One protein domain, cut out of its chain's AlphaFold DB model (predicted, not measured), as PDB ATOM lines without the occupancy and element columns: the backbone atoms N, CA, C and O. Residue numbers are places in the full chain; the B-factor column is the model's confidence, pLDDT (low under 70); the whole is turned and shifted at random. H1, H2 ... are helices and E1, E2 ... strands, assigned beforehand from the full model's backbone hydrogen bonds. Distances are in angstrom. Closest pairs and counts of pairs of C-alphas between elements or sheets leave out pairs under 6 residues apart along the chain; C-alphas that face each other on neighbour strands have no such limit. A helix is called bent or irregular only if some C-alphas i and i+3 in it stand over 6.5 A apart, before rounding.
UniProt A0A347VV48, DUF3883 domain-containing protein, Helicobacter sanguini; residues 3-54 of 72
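What this domain is: This is residues 3 to 54 of the 72 residues of the protein "DUF3883 domain-containing protein" of Helicobacter sanguini (UniProt A0A347VV48). A small, narrow sheet is built on the long hairpin of E2 and E3, with short E1 beside E2, and the helices H1 and H2 are together at the end of the sheet away from the hairpin's turn. A long stretch, residues 6 to 16, folds back from the turn's end of the sheet to the start of H1. The printed part has 52 residues, with two named helices and three named strands in the order E1, H1, E2, E3, H2. The sheet runs E1, E2, E3 and is mixed, and the class is mixed, helices and strands. The whole is elongated, with spans of 35 by 18 by 14 A, and only just compact, close to loose, with a radius of gyration of the C-alphas of 11.5 A.

How they stand to each other: E1, residues 3 to 5, is an edge strand, parallel to its neighbour E2, residues 31 to 36, at 20 degrees between their directions. N 4 and O 33 are within hydrogen-bond range at 2.9 A, and N 35 and O 4 at 3.0 A. Between them in the chain stands H1, residues 17 to 29; E1, H1 and E2 form a strand-helix-strand unit, two parallel neighbour strands with a helix between, and its crossover is right-handed. H1 is on the sheet but only grazes it, with residues 23 to 29. E2, the inner strand, forms a hairpin with E3, residues 43 to 48, antiparallel at 162 degrees; N 34 and O 45 are 2.8 A apart, and N 47 and O 32 are 2.9 A apart. E1 and E3 are apart. H2, residues 50 to 53, also only grazes the sheet. H1 touches H2 with residues 23 to 27 alone; their closest C-alphas, of Ala 23 and Leu 51, are 6.9 A apart. In H1, 7 of 9 O i to N i+4 pairs are within hydrogen-bond range; H2 is too short for such a pair, and its one O i to N i+3 pair is within range.

Where its parts are: E1 begins at C-alpha 3 (20.035, 43.432, 26.675) and is 7.0 A long. H1, from C-alpha 17 (23.331, 58.084, 28.051), is 18.1 A long and irregular, with C-alphas 25 and 28 at 9.4 A. E2 is 15.9 A long and E3 17.0 A. H2, 4.8 A long, ends at C-alpha 53 (34.891, 44.787, 29.256).

The domain as a whole: The two C-alphas farthest apart, of Lys 25 and Glu 40, are 35.4 A from each other. The printed part has no cut. The link from E1 to H1, 11 residues, is long; that from E2 to E3, 6 residues, is short; those from H1 to E2 and from E3 to H2 are tight. The mean pLDDT of the printed part is 94.3, and no printed residue is under 70.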
ATOM      1  N   ILE A   3      20.095  44.433  27.745       96.38
ATOM      2  CA  ILE A   3      20.035  43.432  26.675       96.38
ATOM      3  C   ILE A   3      20.252  44.121  25.328       96.38
ATOM      4  O   ILE A   3      19.515  45.038  24.973       96.38
ATOM      5  N   LYS A   4      21.232  43.653  24.547       95.94
ATOM      6  CA  LYS A   4      21.500  44.136  23.182       95.94
ATOM      7  C   LYS A   4      21.493  42.985  22.179       95.94
ATOM      8  O   LYS A   4      21.914  41.870  22.478       95.94
ATOM      9  N   GLY A   5      21.027  43.279  20.969       94.25
ATOM     10  CA  GLY A   5      20.996  42.340  19.851       94.25
ATOM     11  C   GLY A   5      21.951  42.749  18.734       94.25
ATOM     12  O   GLY A   5      22.028  43.931  18.398       94.25
ATOM     13  N   LEU A   6      22.647  41.779  18.141       93.88
ATOM     14  CA  LEU A   6      23.480  41.954  16.951       93.88
ATOM     15  C   LEU A   6      23.003  41.006  15.848       93.88
ATOM     16  O   LEU A   6      22.873  39.800  16.060       93.88
ATOM     17  N   ASN A   7      22.764  41.550  14.653       89.38
ATOM     18  CA  ASN A   7      22.325  40.754  13.501       89.38
ATOM     19  C   ASN A   7      23.388  39.738  13.066       89.38
ATOM     20  O   ASN A   7      23.065  38.592  12.770       89.38
ATOM     21  N   GLU A   8      24.644  40.177  13.051       91.25
ATOM     22  CA  GLU A   8      25.816  39.393  12.665       91.25
ATOM     23  C   GLU A   8      26.525  38.837  13.916       91.25
ATOM     24  O   GLU A   8      26.259  39.261  15.045       91.25
ATOM     25  N   ALA A   9      27.466  37.905  13.737       86.69
ATOM     26  CA  ALA A   9      28.262  37.342  14.838       86.69
ATOM     27  C   ALA A   9      29.188  38.360  15.533       86.69
ATOM     28  O   ALA A   9      29.603  38.150  16.673       86.69
ATOM     29  N   LYS A  10      29.531  39.457  14.849       87.31
ATOM     30  CA  LYS A  10      30.310  40.581  15.384       87.31
ATOM     31  C   LYS A  10      29.660  41.890  14.959       87.31
ATOM     32  O   LYS A  10      29.108  41.988  13.870       87.31
ATOM     33  N   GLY A  11      29.769  42.906  15.800       91.12
ATOM     34  CA  GLY A  11      29.231  44.226  15.514       91.12
ATOM     35  C   GLY A  11      29.418  45.166  16.691       91.12
ATOM     36  O   GLY A  11      29.952  44.781  17.730       91.12
ATOM     37  N   ASN A  12      28.953  46.397  16.509       92.50
ATOM     38  CA  ASN A  12      28.932  47.399  17.561       92.50
ATOM     39  C   ASN A  12      27.533  47.462  18.170       92.50
ATOM     40  O   ASN A  12      26.534  47.338  17.461       92.50
ATOM     41  N   PHE A  13      27.467  47.709  19.471       94.38
ATOM     42  CA  PHE A  13      26.243  48.089  20.161       94.38
ATOM     43  C   PHE A  13      26.414  49.502  20.719       94.38
ATOM     44  O   PHE A  13      27.530  49.991  20.885       94.38
ATOM     45  N   LEU A  14      25.295  50.165  20.991       95.44
ATOM     46  CA  LEU A  14      25.281  51.503  21.563       95.44
ATOM     47  C   LEU A  14      24.600  51.458  22.917       95.44
ATOM     48  O   LEU A  14      23.575  50.793  23.072       95.44
ATOM     49  N   PHE A  15      25.163  52.194  23.866       96.75
ATOM     50  CA  PHE A  15      24.440  52.583  25.064       96.75
ATOM     51  C   PHE A  15      23.785  53.935  24.839       96.75
ATOM     52  O   PHE A  15      24.365  54.831  24.220       96.75
ATOM     53  N   THR A  16      22.575  54.087  25.363       96.00
ATOM     54  CA  THR A  16      22.033  55.421  25.618       96.00
ATOM     55  C   THR A  16      22.795  56.061  26.781       96.00
ATOM     56  O   THR A  16      23.432  55.368  27.577       96.00
ATOM     57  N   GLN A  17      22.712  57.386  26.920       95.94
ATOM     58  CA  GLN A  17      23.331  58.084  28.051       95.94
ATOM     59  C   GLN A  17      22.889  57.485  29.399       95.94
ATOM     60  O   GLN A  17      23.722  57.163  30.241       95.94
ATOM     61  N   LYS A  18      21.584  57.230  29.559       96.94
ATOM     62  CA  LYS A  18      21.018  56.609  30.761       96.94
ATOM     63  C   LYS A  18      21.615  55.226  31.042       96.94
ATOM     64  O   LYS A  18      21.932  54.917  32.185       96.94
ATOM     65  N   GLU A  19      21.752  54.379  30.024       97.50
ATOM     66  CA  GLU A  19      22.337  53.039  30.182       97.50
ATOM     67  C   GLU A  19      23.807  53.113  30.606       97.50
ATOM     68  O   GLU A  19      24.229  52.352  31.475       97.50
ATOM     69  N   PHE A  20      24.572  54.053  30.042       97.50
ATOM     70  CA  PHE A  20      25.966  54.282  30.421       97.50
ATOM     71  C   PHE A  20      26.095  54.752  31.877       97.50
ATOM     72  O   PHE A  20      26.893  54.201  32.636       97.50
ATOM     73  N   GLU A  21      25.268  55.709  32.299       97.62
ATOM     74  CA  GLU A  21      25.243  56.218  33.677       97.62
ATOM     75  C   GLU A  21      24.845  55.133  34.690       97.62
ATOM     76  O   GLU A  21      25.459  55.005  35.752       97.62
ATOM     77  N   ILE A  22      23.848  54.303  34.364       97.62
ATOM     78  CA  ILE A  22      23.450  53.167  35.208       97.62
ATOM     79  C   ILE A  22      24.587  52.141  35.281       97.62
ATOM     80  O   ILE A  22      24.918  51.683  36.376       97.62
ATOM     81  N   ALA A  23      25.216  51.803  34.155       97.12
ATOM     82  CA  ALA A  23      26.350  50.883  34.136       97.12
ATOM     83  C   ALA A  23      27.502  51.386  35.019       97.12
ATOM     84  O   ALA A  23      28.069  50.608  35.784       97.12
ATOM     85  N   GLN A  24      27.785  52.690  34.991       96.94
ATOM     86  CA  GLN A  24      28.793  53.313  35.847       96.94
ATOM     87  C   GLN A  24      28.405  53.231  37.329       96.94
ATOM     88  O   GLN A  24      29.208  52.795  38.156       96.94
ATOM     89  N   LYS A  25      27.154  53.567  37.664       98.00
ATOM     90  CA  LYS A  25      26.646  53.543  39.045       98.00
ATOM     91  C   LYS A  25      26.688  52.151  39.677       98.00
ATOM     92  O   LYS A  25      26.971  52.033  40.867       98.00
ATOM     93  N   PHE A  26      26.360  51.112  38.914       96.94
ATOM     94  CA  PHE A  26      26.230  49.750  39.438       96.94
ATOM     95  C   PHE A  26      27.473  48.880  39.202       96.94
ATOM     96  O   PHE A  26      27.631  47.882  39.905       96.94
ATOM     97  N   SER A  27      28.378  49.264  38.292       94.62
ATOM     98  CA  SER A  27      29.682  48.620  38.064       94.62
ATOM     99  C   SER A  27      29.572  47.084  37.970       94.62
ATOM    100  O   SER A  27      28.894  46.572  37.082       94.62
ATOM    101  N   GLN A  28      30.170  46.334  38.905       94.12
ATOM    102  CA  GLN A  28      30.143  44.861  38.938       94.12
ATOM    103  C   GLN A  28      28.733  44.267  39.125       94.12
ATOM    104  O   GLN A  28      28.478  43.136  38.723       94.12
ATOM    105  N   ASN A  29      27.786  45.041  39.665       95.75
ATOM    106  CA  ASN A  29      26.380  44.645  39.809       95.75
ATOM    107  C   ASN A  29      25.542  44.958  38.557       95.75
ATOM    108  O   ASN A  29      24.313  44.849  38.575       95.75
ATOM    109  N   TYR A  30      26.187  45.371  37.465       96.56
ATOM    110  CA  TYR A  30      25.557  45.584  36.175       96.56
ATOM    111  C   TYR A  30      26.144  44.635  35.137       96.56
ATOM    112  O   TYR A  30      27.358  44.530  34.978       96.56
ATOM    113  N   CYS A  31      25.268  43.962  34.400       96.75
ATOM    114  CA  CYS A  31      25.661  43.065  33.326       96.75
ATOM    115  C   CYS A  31      24.974  43.435  32.011       96.75
ATOM    116  O   CYS A  31      23.798  43.822  31.987       96.75
ATOM    117  N   LEU A  32      25.729  43.270  30.931       97.44
ATOM    118  CA  LEU A  32      25.275  43.361  29.554       97.44
ATOM    119  C   LEU A  32      25.092  41.949  28.996       97.44
ATOM    120  O   LEU A  32      26.024  41.147  28.996       97.44
ATOM    121  N   TYR A  33      23.898  41.671  28.498       97.38
ATOM    122  CA  TYR A  33      23.546  40.443  27.808       97.38
ATOM    123  C   TYR A  33      23.485  40.720  26.302       97.38
ATOM    124  O   TYR A  33      22.688  41.548  25.857       97.38
ATOM    125  N   ILE A  34      24.333  40.058  25.515       96.38
ATOM    126  CA  ILE A  34      24.377  40.206  24.056       96.38
ATOM    127  C   ILE A  34      23.880  38.923  23.405       96.38
ATOM    128  O   ILE A  34      24.426  37.847  23.645       96.38
ATOM    129  N   VAL A  35      22.898  39.061  22.519       95.31
ATOM    130  CA  VAL A  35      22.510  38.002  21.584       95.31
ATOM    131  C   VAL A  35      22.999  38.388  20.197       95.31
ATOM    132  O   VAL A  35      22.597  39.414  19.653       95.31
ATOM    133  N   SER A  36      23.900  37.587  19.643       94.88
ATOM    134  CA  SER A  36      24.527  37.816  18.339       94.88
ATOM    135  C   SER A  36      24.105  36.772  17.312       94.88
ATOM    136  O   SER A  36      23.611  35.708  17.680       94.88
ATOM    137  N   ASN A  37      24.350  37.055  16.030       91.75
ATOM    138  CA  ASN A  37      24.152  36.117  14.924       91.75
ATOM    139  C   ASN A  37      22.702  35.623  14.739       91.75
ATOM    140  O   ASN A  37      22.465  34.448  14.447       91.75
ATOM    141  N   PHE A  38      21.720  36.518  14.902       81.00
ATOM    142  CA  PHE A  38      20.293  36.180  14.779       81.00
ATOM    143  C   PHE A  38      19.898  35.577  13.427       81.00
ATOM    144  O   PHE A  38      18.949  34.801  13.372       81.00
ATOM    145  N   LYS A  39      20.596  35.935  12.343       79.88
ATOM    146  CA  LYS A  39      20.265  35.461  10.989       79.88
ATOM    147  C   LYS A  39      20.580  33.982  10.759       79.88
ATOM    148  O   LYS A  39      19.941  33.370   9.912       79.88
ATOM    149  N   GLU A  40      21.552  33.425  11.477       86.44
ATOM    150  CA  GLU A  40      22.000  32.043  11.277       86.44
ATOM    151  C   GLU A  40      21.756  31.189  12.519       86.44
ATOM    152  O   GLU A  40      20.905  30.301  12.527       86.44
ATOM    153  N   LYS A  41      22.518  31.448  13.584       90.00
ATOM    154  CA  LYS A  41      22.440  30.715  14.843       90.00
ATOM    155  C   LYS A  41      22.706  31.678  15.995       90.00
ATOM    156  O   LYS A  41      23.874  32.038  16.190       90.00
ATOM    157  N   PRO A  42      21.666  32.054  16.761       92.62
ATOM    158  CA  PRO A  42      21.811  32.942  17.899       92.62
ATOM    159  C   PRO A  42      22.883  32.446  18.868       92.62
ATOM    160  O   PRO A  42      22.914  31.268  19.236       92.62
ATOM    161  N   LYS A  43      23.767  33.353  19.276       94.62
ATOM    162  CA  LYS A  43      24.784  33.103  20.293       94.62
ATOM    163  C   LYS A  43      24.665  34.132  21.403       94.62
ATOM    164  O   LYS A  43      24.762  35.334  21.160       94.62
ATOM    165  N   GLU A  44      24.505  33.620  22.610       95.25
ATOM    166  CA  GLU A  44      24.330  34.390  23.834       95.25
ATOM    167  C   GLU A  44      25.683  34.626  24.507       95.25
ATOM    168  O   GLU A  44      26.594  33.791  24.451       95.25
ATOM    169  N   SER A  45      25.861  35.795  25.110       95.12
ATOM    170  CA  SER A  45      27.061  36.151  25.869       95.12
ATOM    171  C   SER A  45      26.704  37.149  26.960       95.12
ATOM    172  O   SER A  45      25.880  38.037  26.748       95.12
ATOM    173  N   VAL A  46      27.333  37.011  28.127       96.44
ATOM    174  CA  VAL A  46      27.082  37.870  29.290       96.44
ATOM    175  C   VAL A  46      28.387  38.497  29.744       96.44
ATOM    176  O   VAL A  46      29.378  37.796  29.933       96.44
ATOM    177  N   PHE A  47      28.368  39.812  29.935       96.06
ATOM    178  CA  PHE A  47      29.517  40.600  30.364       96.06
ATOM    179  C   PHE A  47      29.154  41.361  31.636       96.06
ATOM    180  O   PHE A  47      28.281  42.231  31.617       96.06
ATOM    181  N   PHE A  48      29.807  41.022  32.743       96.50
ATOM    182  CA  PHE A  48      29.729  41.792  33.984       96.50
ATOM    183  C   PHE A  48      30.638  43.012  33.884       96.50
ATOM    184  O   PHE A  48      31.682  42.945  33.239       96.50
ATOM    185  N   ASN A  49      30.212  44.126  34.479       96.00
ATOM    186  CA  ASN A  49      30.869  45.423  34.340       96.00
ATOM    187  C   ASN A  49      31.227  45.745  32.869       96.00
ATOM    188  O   ASN A  49      32.399  45.756  32.481       96.00
ATOM    189  N   PRO A  50      30.227  45.999  32.004       95.88
ATOM    190  CA  PRO A  50      30.472  46.205  30.581       95.88
ATOM    191  C   PRO A  50      31.417  47.379  30.298       95.88
ATOM    192  O   PRO A  50      32.110  47.345  29.289       95.88
ATOM    193  N   LEU A  51      31.492  48.380  31.184       96.31
ATOM    194  CA  LEU A  51      32.399  49.523  31.031       96.31
ATOM    195  C   LEU A  51      33.883  49.156  31.218       96.31
ATOM    196  O   LEU A  51      34.746  49.903  30.770       96.31
ATOM    197  N   GLU A  52      34.179  48.024  31.858       96.38
ATOM    198  CA  GLU A  52      35.530  47.453  31.966       96.38
ATOM    199  C   GLU A  52      35.817  46.461  30.829       96.38
ATOM    200  O   GLU A  52      36.947  46.345  30.362       96.38
ATOM    201  N   SER A  53      34.779  45.774  30.342       94.12
ATOM    202  CA  SER A  53      34.891  44.787  29.256       94.12
ATOM    203  C   SER A  53      35.023  45.413  27.860       94.12
ATOM    204  O   SER A  53      35.524  44.762  26.942       94.12
ATOM    205  N   PHE A  54      34.550  46.648  27.669       95.00
ATOM    206  CA  PHE A  54      34.494  47.309  26.365       95.00
ATOM    207  C   PHE A  54      34.936  48.771  26.437       95.00
ATOM    208  O   PHE A  54      34.636  49.486  27.389       95.00
TER     209      PHE A  54